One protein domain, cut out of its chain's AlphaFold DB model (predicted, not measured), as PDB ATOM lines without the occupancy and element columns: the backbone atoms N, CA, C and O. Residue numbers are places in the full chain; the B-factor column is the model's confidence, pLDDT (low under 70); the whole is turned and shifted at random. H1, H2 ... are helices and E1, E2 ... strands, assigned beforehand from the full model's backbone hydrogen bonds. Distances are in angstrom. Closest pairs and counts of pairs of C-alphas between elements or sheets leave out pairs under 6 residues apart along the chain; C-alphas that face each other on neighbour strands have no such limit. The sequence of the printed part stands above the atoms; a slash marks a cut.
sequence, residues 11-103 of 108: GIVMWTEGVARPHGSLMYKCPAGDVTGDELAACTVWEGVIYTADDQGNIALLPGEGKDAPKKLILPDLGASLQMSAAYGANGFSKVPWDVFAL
ATOM      1  N   GLY A  11       4.963  50.775  15.278       94.88
ATOM      2  CA  GLY A  11       3.766  50.552  16.075       94.88
ATOM      3  C   GLY A  11       2.581  51.322  15.533       94.88
ATOM      4  O   GLY A  11       2.704  52.501  15.205       94.88
ATOM      5  N   ILE A  12       1.430  50.665  15.498       94.69
ATOM      6  CA  ILE A  12       0.148  51.281  15.174       94.69
ATOM      7  C   ILE A  12      -0.884  50.889  16.225       94.69
ATOM      8  O   ILE A  12      -0.838  49.789  16.769       94.69
ATOM      9  N   VAL A  13      -1.811  51.800  16.512       94.62
ATOM     10  CA  VAL A  13      -2.974  51.530  17.357       94.62
ATOM     11  C   VAL A  13      -4.225  51.894  16.581       94.62
ATOM     12  O   VAL A  13      -4.342  53.009  16.076       94.62
ATOM     13  N   MET A  14      -5.165  50.960  16.506       93.50
ATOM     14  CA  MET A  14      -6.468  51.154  15.884       93.50
ATOM     15  C   MET A  14      -7.564  50.758  16.864       93.50
ATOM     16  O   MET A  14      -7.441  49.784  17.604       93.50
ATOM     17  N   TRP A  15      -8.653  51.518  16.875       93.25
ATOM     18  CA  TRP A  15      -9.824  51.157  17.660       93.25
ATOM     19  C   TRP A  15     -10.680  50.164  16.885       93.25
ATOM     20  O   TRP A  15     -11.039  50.418  15.739       93.25
ATOM     21  N   THR A  16     -11.000  49.035  17.511       92.38
ATOM     22  CA  THR A  16     -11.839  48.002  16.897       92.38
ATOM     23  C   THR A  16     -13.271  48.488  16.692       92.38
ATOM     24  O   THR A  16     -13.832  49.191  17.537       92.38
ATOM     25  N   GLU A  17     -13.894  48.048  15.598       89.06
ATOM     26  CA  GLU A  17     -15.332  48.213  15.386       89.06
ATOM     27  C   GLU A  17     -16.143  47.318  16.348       89.06
ATOM     28  O   GLU A  17     -15.671  46.285  16.831       89.06
ATOM     29  N   GLY A  18     -17.381  47.715  16.660       90.19
ATOM     30  CA  GLY A  18     -18.233  47.010  17.623       90.19
ATOM     31  C   GLY A  18     -17.877  47.342  19.074       90.19
ATOM     32  O   GLY A  18     -18.145  48.448  19.544       90.19
ATOM     33  N   VAL A  19     -17.302  46.385  19.814       90.69
ATOM     34  CA  VAL A  19     -16.819  46.647  21.180       90.69
ATOM     35  C   VAL A  19     -15.477  47.361  21.082       90.69
ATOM     36  O   VAL A  19     -14.444  46.724  20.894       90.69
ATOM     37  N   ALA A  20     -15.508  48.686  21.211       92.44
ATOM     38  CA  ALA A  20     -14.346  49.556  21.079       92.44
ATOM     39  C   ALA A  20     -13.200  49.158  22.031       92.44
ATOM     40  O   ALA A  20     -13.309  49.261  23.260       92.44
ATOM     41  N   ARG A  21     -12.081  48.717  21.450       95.44
ATOM     42  CA  ARG A  21     -10.814  48.428  22.131       95.44
ATOM     43  C   ARG A  21      -9.651  49.035  21.339       95.44
ATOM     44  O   ARG A  21      -9.645  48.906  20.118       95.44
ATOM     45  N   PRO A  22      -8.655  49.645  22.000       96.56
ATOM     46  CA  PRO A  22      -7.433  50.108  21.352       96.56
ATOM     47  C   PRO A  22      -6.521  48.908  21.063       96.56
ATOM     48  O   PRO A  22      -5.749  48.475  21.920       96.56
ATOM     49  N   HIS A  23      -6.650  48.340  19.871       96.88
ATOM     50  CA  HIS A  23      -5.830  47.230  19.412       96.88
ATOM     51  C   HIS A  23      -4.525  47.763  18.821       96.88
ATOM     52  O   HIS A  23      -4.531  48.521  17.850       96.88
ATOM     53  N   GLY A  24      -3.409  47.400  19.436       96.56
ATOM     54  CA  GLY A  24      -2.076  47.730  18.969       96.56
ATOM     55  C   GLY A  24      -1.450  46.585  18.185       96.56
ATOM     56  O   GLY A  24      -1.765  45.420  18.416       96.56
ATOM     57  N   SER A  25      -0.535  46.938  17.292       97.12
ATOM     58  CA  SER A  25       0.339  46.004  16.590       97.12
ATOM     59  C   SER A  25       1.759  46.575  16.595       97.12
ATOM     60  O   SER A  25       1.938  47.789  16.444       97.12
ATOM     61  N   LEU A  26       2.755  45.729  16.853       97.75
ATOM     62  CA  LEU A  26       4.177  46.064  16.796       97.75
ATOM     63  C   LEU A  26       4.857  45.191  15.751       97.75
ATOM     64  O   LEU A  26       4.760  43.968  15.805       97.75
ATOM     65  N   MET A  27       5.604  45.811  14.849       97.19
ATOM     66  CA  MET A  27       6.190  45.173  13.677       97.19
ATOM     67  C   MET A  27       7.698  45.383  13.627       97.19
ATOM     68  O   MET A  27       8.194  46.463  13.941       97.19
ATOM     69  N   TYR A  28       8.442  44.368  13.200       96.94
ATOM     70  CA  TYR A  28       9.891  44.436  13.043       96.94
ATOM     71  C   TYR A  28      10.286  44.258  11.581       96.94
ATOM     72  O   TYR A  28      10.237  43.149  11.053       96.94
ATOM     73  N   LYS A  29      10.743  45.347  10.949       95.62
ATOM     74  CA  LYS A  29      11.273  45.337   9.572       95.62
ATOM     75  C   LYS A  29      10.322  44.665   8.573       95.62
ATOM     76  O   LYS A  29      10.766  43.897   7.718       95.62
ATOM     77  N   CYS A  30       9.026  44.945   8.695       95.31
ATOM     78  CA  CYS A  30       8.056  44.434   7.739       95.31
ATOM     79  C   CYS A  30       8.361  44.941   6.321       95.31
ATOM     80  O   CYS A  30       8.751  46.104   6.162       95.31
ATOM     81  N   PRO A  31       8.193  44.090   5.293       94.00
ATOM     82  CA  PRO A  31       8.300  44.528   3.912       94.00
ATOM     83  C   PRO A  31       7.233  45.584   3.602       94.00
ATOM     84  O   PRO A  31       6.174  45.635   4.228       94.00
ATOM     85  N   ALA A  32       7.528  46.443   2.629       89.62
ATOM     86  CA  ALA A  32       6.604  47.459   2.141       89.62
ATOM     87  C   ALA A  32       6.104  47.099   0.737       89.62
ATOM     88  O   ALA A  32       6.809  46.433  -0.022       89.62
ATOM     89  N   GLY A  33       4.928  47.611   0.367       91.19
ATOM     90  CA  GLY A  33       4.311  47.375  -0.939       91.19
ATOM     91  C   GLY A  33       3.240  46.289  -0.887       91.19
ATOM     92  O   GLY A  33       2.489  46.213   0.082       91.19
ATOM     93  N   ASP A  34       3.151  45.494  -1.952       92.06
ATOM     94  CA  ASP A  34       2.247  44.347  -2.031       92.06
ATOM     95  C   ASP A  34       2.824  43.195  -1.203       92.06
ATOM     96  O   ASP A  34       3.838  42.603  -1.573       92.06
ATOM     97  N   VAL A  35       2.226  42.961  -0.037       93.69
ATOM     98  CA  VAL A  35       2.683  41.997   0.966       93.69
ATOM     99  C   VAL A  35       1.561  41.023   1.285       93.69
ATOM    100  O   VAL A  35       0.394  41.398   1.411       93.69
ATOM    101  N   THR A  36       1.913  39.754   1.429       94.44
ATOM    102  CA  THR A  36       0.969  38.706   1.817       94.44
ATOM    103  C   THR A  36       0.676  38.745   3.317       94.44
ATOM    104  O   THR A  36       1.439  39.290   4.118       94.44
ATOM    105  N   GLY A  37      -0.433  38.118   3.720       92.50
ATOM    106  CA  GLY A  37      -0.764  37.956   5.137       92.50
ATOM    107  C   GLY A  37       0.305  37.181   5.915       92.50
ATOM    108  O   GLY A  37       0.597  37.539   7.050       92.50
ATOM    109  N   ASP A  38       0.932  36.179   5.292       95.00
ATOM    110  CA  ASP A  38       1.987  35.377   5.925       95.00
ATOM    111  C   ASP A  38       3.274  36.187   6.130       95.00
ATOM    112  O   ASP A  38       3.922  36.073   7.171       95.00
ATOM    113  N   GLU A  39       3.634  37.046   5.171       93.81
ATOM    114  CA  GLU A  39       4.780  37.954   5.303       93.81
ATOM    115  C   GLU A  39       4.559  38.977   6.416       93.81
ATOM    116  O   GLU A  39       5.467  39.208   7.217       93.81
ATOM    117  N   LEU A  40       3.352  39.548   6.502       93.88
ATOM    118  CA  LEU A  40       2.973  40.439   7.596       93.88
ATOM    119  C   LEU A  40       3.000  39.708   8.941       93.88
ATOM    120  O   LEU A  40       3.635  40.181   9.878       93.88
ATOM    121  N   ALA A  41       2.392  38.526   9.034       93.62
ATOM    122  CA  ALA A  41       2.380  37.741  10.267       93.62
ATOM    123  C   ALA A  41       3.796  37.368  10.735       93.62
ATOM    124  O   ALA A  41       4.067  37.382  11.933       93.62
ATOM    125  N   ALA A  42       4.718  37.078   9.813       93.75
ATOM    126  CA  ALA A  42       6.100  36.735  10.143       93.75
ATOM    127  C   ALA A  42       6.915  37.916  10.702       93.75
ATOM    128  O   ALA A  42       7.874  37.703  11.448       93.75
ATOM    129  N   CYS A  43       6.568  39.152  10.331       95.38
ATOM    130  CA  CYS A  43       7.250  40.362  10.796       95.38
ATOM    131  C   CYS A  43       6.495  41.098  11.917       95.38
ATOM    132  O   CYS A  43       7.079  41.967  12.572       95.38
ATOM    133  N   THR A  44       5.239  40.742  12.185       96.94
ATOM    134  CA  THR A  44       4.488  41.203  13.354       96.94
ATOM    135  C   THR A  44       5.012  40.521  14.615       96.94
ATOM    136  O   THR A  44       5.002  39.304  14.761       96.94
ATOM    137  N   VAL A  45       5.500  41.334  15.545       97.50
ATOM    138  CA  VAL A  45       6.093  40.895  16.811       97.50
ATOM    139  C   VAL A  45       5.031  40.698  17.879       97.50
ATOM    140  O   VAL A  45       5.137  39.766  18.663       97.50
ATOM    141  N   TRP A  46       4.048  41.592  17.953       98.00
ATOM    142  CA  TRP A  46       3.035  41.591  19.006       98.00
ATOM    143  C   TRP A  46       1.745  42.222  18.500       98.00
ATOM    144  O   TRP A  46       1.797  43.252  17.832       98.00
ATOM    145  N   GLU A  47       0.608  41.649  18.890       97.19
ATOM    146  CA  GLU A  47      -0.724  42.205  18.661       97.19
ATOM    147  C   GLU A  47      -1.585  42.033  19.907       97.19
ATOM    148  O   GLU A  47      -1.561  40.983  20.552       97.19
ATOM    149  N   GLY A  48      -2.371  43.049  20.251       97.06
ATOM    150  CA  GLY A  48      -3.286  42.943  21.378       97.06
ATOM    151  C   GLY A  48      -3.891  44.264  21.823       97.06
ATOM    152  O   GLY A  48      -3.632  45.329  21.269       97.06
ATOM    153  N   VAL A  49      -4.725  44.207  22.860       97.44
ATOM    154  CA  VAL A  49      -5.323  45.412  23.450       97.44
ATOM    155  C   VAL A  49      -4.302  46.119  24.338       97.44
ATOM    156  O   VAL A  49      -3.740  45.507  25.247       97.44
ATOM    157  N   ILE A  50      -4.114  47.418  24.114       97.44
ATOM    158  CA  ILE A  50      -3.279  48.267  24.967       97.44
ATOM    159  C   ILE A  50      -4.110  48.796  26.134       97.44
ATOM    160  O   ILE A  50      -5.162  49.416  25.950       97.44
ATOM    161  N   TYR A  51      -3.599  48.611  27.344       97.75
ATOM    162  CA  TYR A  51      -4.179  49.198  28.548       97.75
ATOM    163  C   TYR A  51      -3.303  50.323  29.081       97.75
ATOM    164  O   TYR A  51      -2.146  50.499  28.696       97.75
ATOM    165  N   THR A  52      -3.869  51.092  29.995       97.50
ATOM    166  CA  THR A  52      -3.174  52.142  30.725       97.50
ATOM    167  C   THR A  52      -3.315  51.904  32.215       97.50
ATOM    168  O   THR A  52      -4.268  51.262  32.658       97.50
ATOM    169  N   ALA A  53      -2.356  52.419  32.977       97.00
ATOM    170  CA  ALA A  53      -2.465  52.503  34.424       97.00
ATOM    171  C   ALA A  53      -2.172  53.925  34.890       97.00
ATOM    172  O   ALA A  53      -1.201  54.548  34.443       97.00
ATOM    173  N   ASP A  54      -2.989  54.419  35.813       94.06
ATOM    174  CA  ASP A  54      -2.715  55.673  36.507       94.06
ATOM    175  C   ASP A  54      -1.730  55.473  37.681       94.06
ATOM    176  O   ASP A  54      -1.096  54.419  37.852       94.06
ATOM    177  N   ASP A  55      -1.539  56.523  38.479       92.00
ATOM    178  CA  ASP A  55      -0.651  56.494  39.645       92.00
ATOM    179  C   ASP A  55      -1.256  55.754  40.848       92.00
ATOM    180  O   ASP A  55      -0.518  55.334  41.737       92.00
ATOM    181  N   GLN A  56      -2.573  55.531  40.849       95.06
ATOM    182  CA  GLN A  56      -3.286  54.739  41.855       95.06
ATOM    183  C   GLN A  56      -3.359  53.250  41.478       95.06
ATOM    184  O   GLN A  56      -3.733  52.424  42.306       95.06
ATOM    185  N   GLY A  57      -2.966  52.901  40.249       93.19
ATOM    186  CA  GLY A  57      -3.010  51.540  39.722       93.19
ATOM    187  C   GLY A  57      -4.347  51.165  39.083       93.19
ATOM    188  O   GLY A  57      -4.560  49.985  38.807       93.19
ATOM    189  N   ASN A  58      -5.239  52.127  38.825       96.44
ATOM    190  CA  ASN A  58      -6.474  51.855  38.095       96.44
ATOM    191  C   ASN A  58      -6.147  51.537  36.639       96.44
ATOM    192  O   ASN A  58      -5.379  52.258  36.000       96.44
ATOM    193  N   ILE A  59      -6.759  50.473  36.118       97.44
ATOM    194  CA  ILE A  59      -6.560  50.024  34.743       97.44
ATOM    195  C   ILE A  59      -7.692  50.541  33.862       97.44
ATOM    196  O   ILE A  59      -8.869  50.358  34.179       97.44
ATOM    197  N   ALA A  60      -7.338  51.147  32.735       96.69
ATOM    198  CA  ALA A  60      -8.287  51.638  31.743       96.69
ATOM    199  C   ALA A  60      -7.812  51.326  30.319       96.69
ATOM    200  O   ALA A  60      -6.676  50.901  30.098       96.69
ATOM    201  N   LEU A  61      -8.684  51.543  29.334       96.56
ATOM    202  CA  LEU A  61      -8.275  51.529  27.929       96.56
ATOM    203  C   LEU A  61      -7.391  52.745  27.622       96.56
ATOM    204  O   LEU A  61      -7.448  53.754  28.328       96.56
ATOM    205  N   LEU A  62      -6.587  52.650  26.561       95.25
ATOM    206  CA  LEU A  62      -5.904  53.811  25.993       95.25
ATOM    207  C   LEU A  62      -6.923  54.934  25.730       95.25
ATOM    208  O   LEU A  62      -7.990  54.652  25.185       95.25
ATOM    209  N   PRO A  63      -6.652  56.187  26.130       92.25
ATOM    210  CA  PRO A  63      -7.550  57.289  25.830       92.25
ATOM    211  C   PRO A  63      -7.547  57.600  24.326       92.25
ATOM    212  O   PRO A  63      -6.568  57.353  23.623       92.25
ATOM    213  N   GLY A  64      -8.666  58.127  23.828       86.88
ATOM    214  CA  GLY A  64      -8.772  58.580  22.441       86.88
ATOM    215  C   GLY A  64      -7.884  59.793  22.146       86.88
ATOM    216  O   GLY A  64      -7.356  60.437  23.053       86.88
ATOM    217  N   GLU A  65      -7.756  60.120  20.863       85.12
ATOM    218  CA  GLU A  65      -6.995  61.280  20.394       85.12
ATOM    219  C   GLU A  65      -7.451  62.592  21.069       85.12
ATOM    220  O   GLU A  65      -8.629  62.781  21.387       85.12
ATOM    221  N   GLY A  66      -6.503  63.502  21.324       86.50
ATOM    222  CA  GLY A  66      -6.762  64.805  21.951       86.50
ATOM    223  C   GLY A  66      -6.967  64.770  23.471       86.50
ATOM    224  O   GLY A  66      -7.275  65.799  24.072       86.50
ATOM    225  N   LYS A  67      -6.817  63.604  24.106       90.56
ATOM    226  CA  LYS A  67      -6.786  63.455  25.568       90.56
ATOM    227  C   LYS A  67      -5.353  63.408  26.087       90.56
ATOM    228  O   LYS A  67      -4.420  63.133  25.335       90.56
ATOM    229  N   ASP A  68      -5.200  63.645  27.388       89.50
ATOM    230  CA  ASP A  68      -3.904  63.563  28.054       89.50
ATOM    231  C   ASP A  68      -3.258  62.189  27.846       89.50
ATOM    232  O   ASP A  68      -3.903  61.145  27.983       89.50
ATOM    233  N   ALA A  69      -1.958  62.198  27.548       88.69
ATOM    234  CA  ALA A  69      -1.187  60.974  27.409       88.69
ATOM    235  C   ALA A  69      -1.155  60.205  28.746       88.69
ATOM    236  O   ALA A  69      -0.893  60.800  29.801       88.69
ATOM    237  N   PRO A  70      -1.379  58.880  28.731       92.62
ATOM    238  CA  PRO A  70      -1.358  58.083  29.948       92.62
ATOM    239  C   PRO A  70       0.047  58.039  30.553       92.62
ATOM    240  O   PRO A  70       1.057  58.020  29.848       92.62
ATOM    241  N   LYS A  71       0.124  57.964  31.886       92.75
ATOM    242  CA  LYS A  71       1.406  57.854  32.600       92.75
ATOM    243  C   LYS A  71       2.088  56.512  32.372       92.75
ATOM    244  O   LYS A  71       3.317  56.447  32.395       92.75
ATOM    245  N   LYS A  72       1.309  55.447  32.169       96.50
ATOM    246  CA  LYS A  72       1.809  54.099  31.894       96.50
ATOM    247  C   LYS A  72       1.001  53.453  30.776       96.50
ATOM    248  O   LYS A  72      -0.225  53.549  30.773       96.50
ATOM    249  N   LEU A  73       1.697  52.765  29.882       96.31
ATOM    250  CA  LEU A  73       1.138  51.837  28.906       96.31
ATOM    251  C   LEU A  73       1.393  50.407  29.368       96.31
ATOM    252  O   LEU A  73       2.442  50.121  29.946       96.31
ATOM    253  N   ILE A  74       0.446  49.523  29.087       97.75
ATOM    254  CA  ILE A  74       0.545  48.090  29.329       97.75
ATOM    255  C   ILE A  74       0.295  47.387  27.999       97.75
ATOM    256  O   ILE A  74      -0.772  47.551  27.404       97.75
ATOM    257  N   LEU A  75       1.283  46.618  27.552       97.88
ATOM    258  CA  LEU A  75       1.242  45.766  26.372       97.88
ATOM    259  C   LEU A  75       1.333  44.319  26.869       97.88
ATOM    260  O   LEU A  75       2.444  43.838  27.099       97.88
ATOM    261  N   PRO A  76       0.192  43.655  27.134       97.69
ATOM    262  CA  PRO A  76       0.193  42.331  27.744       97.69
ATOM    263  C   PRO A  76       1.007  41.323  26.934       97.69
ATOM    264  O   PRO A  76       0.832  41.240  25.720       97.69
ATOM    265  N   ASP A  77       1.846  40.545  27.613       96.88
ATOM    266  CA  ASP A  77       2.649  39.463  27.030       96.88
ATOM    267  C   ASP A  77       3.685  39.917  25.981       96.88
ATOM    268  O   ASP A  77       4.170  39.131  25.158       96.88
ATOM    269  N   LEU A  78       4.072  41.197  26.012       96.94
ATOM    270  CA  LEU A  78       5.071  41.740  25.095       96.94
ATOM    271  C   LEU A  78       6.416  41.029  25.248       96.94
ATOM    272  O   LEU A  78       7.083  40.755  24.250       96.94
ATOM    273  N   GLY A  79       6.828  40.731  26.482       94.56
ATOM    274  CA  GLY A  79       8.107  40.072  26.738       94.56
ATOM    275  C   GLY A  79       8.220  38.705  26.055       94.56
ATOM    276  O   GLY A  79       9.216  38.435  25.380       94.56
ATOM    277  N   ALA A  80       7.189  37.864  26.178       94.81
ATOM    278  CA  ALA A  80       7.158  36.551  25.534       94.81
ATOM    279  C   ALA A  80       7.068  36.682  24.009       94.81
ATOM    280  O   ALA A  80       7.819  36.028  23.283       94.81
ATOM    281  N   SER A  81       6.224  37.597  23.527       96.56
ATOM    282  CA  SER A  81       6.070  37.889  22.097       96.56
ATOM    283  C   SER A  81       7.401  38.303  21.458       96.56
ATOM    284  O   SER A  81       7.798  37.780  20.418       96.56
ATOM    285  N   LEU A  82       8.174  39.151  22.142       95.81
ATOM    286  CA  LEU A  82       9.519  39.534  21.724       95.81
ATOM    287  C   LEU A  82      10.456  38.339  21.612       95.81
ATOM    288  O   LEU A  82      11.118  38.216  20.587       95.81
ATOM    289  N   GLN A  83      10.507  37.468  22.623       94.06
ATOM    290  CA  GLN A  83      11.391  36.294  22.646       94.06
ATOM    291  C   GLN A  83      11.097  35.291  21.528       94.06
ATOM    292  O   GLN A  83      12.016  34.639  21.037       94.06
ATOM    293  N   MET A  84       9.832  35.181  21.127       93.25
ATOM    294  CA  MET A  84       9.389  34.287  20.055       93.25
ATOM    295  C   MET A  84       9.544  34.900  18.656       93.25
ATOM    296  O   MET A  84       9.415  34.195  17.659       93.25
ATOM    297  N   SER A  85       9.823  36.203  18.570       93.94
ATOM    298  CA  SER A  85       9.872  36.937  17.306       93.94
ATOM    299  C   SER A  85      11.254  36.951  16.650       93.94
ATOM    300  O   SER A  85      12.299  36.824  17.296       93.94
ATOM    301  N   ALA A  86      11.277  37.258  15.350       92.12
ATOM    302  CA  ALA A  86      12.511  37.519  14.610       92.12
ATOM    303  C   ALA A  86      13.317  38.717  15.161       92.12
ATOM    304  O   ALA A  86      14.528  38.794  14.940       92.12
ATOM    305  N   ALA A  87      12.676  39.635  15.898       93.81
ATOM    306  CA  ALA A  87      13.342  40.781  16.515       93.81
ATOM    307  C   ALA A  87      14.317  40.374  17.629       93.81
ATOM    308  O   ALA A  87      15.292  41.086  17.862       93.81
ATOM    309  N   TYR A  88      14.093  39.224  18.278       94.19
ATOM    310  CA  TYR A  88      14.998  38.695  19.301       94.19
ATOM    311  C   TYR A  88      16.370  38.343  18.716       94.19
ATOM    312  O   TYR A  88      17.409  38.631  19.313       94.19
ATOM    313  N   GLY A  89      16.374  37.747  17.519       90.50
ATOM    314  CA  GLY A  89      17.577  37.298  16.823       90.50
ATOM    315  C   GLY A  89      18.409  36.271  17.609       90.50
ATOM    316  O   GLY A  89      18.084  35.866  18.722       90.50
ATOM    317  N   ALA A  90      19.540  35.852  17.035       89.56
ATOM    318  CA  ALA A  90      20.399  34.824  17.640       89.56
ATOM    319  C   ALA A  90      21.045  35.257  18.971       89.56
ATOM    320  O   ALA A  90      21.338  34.427  19.825       89.56
ATOM    321  N   ASN A  91      21.268  36.564  19.144       88.12
ATOM    322  CA  ASN A  91      21.958  37.118  20.310       88.12
ATOM    323  C   ASN A  91      21.001  37.630  21.399       88.12
ATOM    324  O   ASN A  91      21.485  38.178  22.395       88.12
ATOM    325  N   GLY A  92      19.683  37.524  21.191       90.88
ATOM    326  CA  GLY A  92      18.651  38.043  22.090       90.88
ATOM    327  C   GLY A  92      18.753  39.546  22.375       90.88
ATOM    328  O   GLY A  92      19.603  40.263  21.834       90.88
ATOM    329  N   PHE A  93      17.940  40.015  23.319       91.75
ATOM    330  CA  PHE A  93      18.119  41.314  23.978       91.75
ATOM    331  C   PHE A  93      19.016  41.169  25.213       91.75
ATOM    332  O   PHE A  93      19.075  40.102  25.822       91.75
ATOM    333  N   SER A  94      19.710  42.235  25.617       90.44
ATOM    334  CA  SER A  94      20.418  42.255  26.912       90.44
ATOM    335  C   SER A  94      19.444  42.189  28.089       90.44
ATOM    336  O   SER A  94      19.748  41.600  29.126       90.44
ATOM    337  N   LYS A  95      18.249  42.757  27.904       89.19
ATOM    338  CA  LYS A  95      17.106  42.617  28.799       89.19
ATOM    339  C   LYS A  95      15.822  42.667  27.983       89.19
ATOM    340  O   LYS A  95      15.569  43.645  27.285       89.19
ATOM    341  N   VAL A  96      14.988  41.640  28.117       91.06
ATOM    342  CA  VAL A  96      13.629  41.668  27.566       91.06
ATOM    343  C   VAL A  96      12.812  42.684  28.379       91.06
ATOM    344  O   VAL A  96      12.845  42.624  29.616       91.06
ATOM    345  N   PRO A  97      12.145  43.659  27.736       90.56
ATOM    346  CA  PRO A  97      11.324  44.622  28.449       90.56
ATOM    347  C   PRO A  97      10.157  43.919  29.142       90.56
ATOM    348  O   PRO A  97       9.697  42.861  28.718       90.56
ATOM    349  N   TRP A  98       9.690  44.533  30.224       90.56
ATOM    350  CA  TRP A  98       8.436  44.129  30.841       90.56
ATOM    351  C   TRP A  98       7.255  44.675  30.034       90.56
ATOM    352  O   TRP A  98       7.422  45.558  29.195       90.56
ATOM    353  N   ASP A  99       6.053  44.220  30.358       93.88
ATOM    354  CA  ASP A  99       4.825  44.616  29.663       93.88
ATOM    355  C   ASP A  99       4.398  46.066  29.960       93.88
ATOM    356  O   ASP A  99       3.509  46.602  29.303       93.88
ATOM    357  N   VAL A 100       5.010  46.717  30.956       94.94
ATOM    358  CA  VAL A 100       4.618  48.049  31.440       94.94
ATOM    359  C   VAL A 100       5.675  49.097  31.101       94.94
ATOM    360  O   VAL A 100       6.823  49.006  31.540       94.94
ATOM    361  N   PHE A 101       5.256  50.148  30.399       93.62
ATOM    362  CA  PHE A 101       6.093  51.275  29.991       93.62
ATOM    363  C   PHE A 101       5.608  52.556  30.654       93.62
ATOM    364  O   PHE A 101       4.449  52.928  30.508       93.62
ATOM    365  N   ALA A 102       6.496  53.249  31.365       93.00
ATOM    366  CA  ALA A 102       6.187  54.538  31.973       93.00
ATOM    367  C   ALA A 102       6.590  55.688  31.045       93.00
ATOM    368  O   ALA A 102       7.704  55.704  30.515       93.00
ATOM    369  N   LEU A 103       5.709  56.677  30.907       88.38
ATOM    370  CA  LEU A 103       5.995  57.918  30.203       88.38
ATOM    371  C   LEU A 103       7.131  58.654  30.923       88.38
ATOM    372  O   LEU A 103       7.016  59.002  32.100       88.38
TER     373      LEU A 103
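Overview. This is residues 11 to 103 of the 108 residues of an uncharacterized protein of Mesorhizobium sp. LSHC420B00 (UniProt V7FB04). Two small antiparallel sheets are joined by a bend, where E3 of a three-stranded sheet runs on into E4 of a four-stranded one. H2 packs on E3, while H1 comes just before E3, away from the four-stranded sheet, and residues 33 to 38 stick out. The sheet orders are E5 E4 E6 E7 and E1 E2 E3. The printed part has 93 residues with two named helices and seven named strands, in the order E1 E2 H1 E3 E4 E5 E6 H2 E7; the class is mixed, with under half of the residues in named elements. It is only just compact, close to loose, with a radius of gyration of the C-alphas of 14.7 A and spans of 39 by 34 by 20 A.

Arrangement. E4, residues 51 to 53, and E5, residues 59 to 61, form a hairpin, with N 52 and O 60 2.8 A apart. E6, residues 72 to 74, is antiparallel to E4, with N 74 and O 51 at 2.8 A, and to edge strand E7, residues 100 to 102, with N 73 and O 101 at 2.8 A. E3, residues 44 to 49, runs on into E4 at 65 degrees. E2, residues 22 to 27, is antiparallel to E3, with N 24 and O 48 at 2.8 A, and forms a hairpin with E1, residues 11 to 15, with N 23 and O 14 at 2.8 A. H2, residues 78 to 84, is on this sheet over E3, at a height of 8.4 A; their closest C-alphas, Trp 46 and Ser 81, are 5.7 A apart. H1, residues 37 to 43, only grazes it. In both helices every O i to N i+4 pair is within hydrogen-bond range.

Along the chain. E1 begins at C-alpha 11 (3.766, 50.552, 16.075); E7 ends at C-alpha 102 (6.187, 54.538, 31.973). E2 spans 16.4 A, E3 14.7 A.

Size, cuts and confidence. The C-alphas farthest apart, Asp 34 and Gln 56, are 45.4 A apart. The printed part has no cut. The link from H2 to E7 is long. No printed residue is under 70.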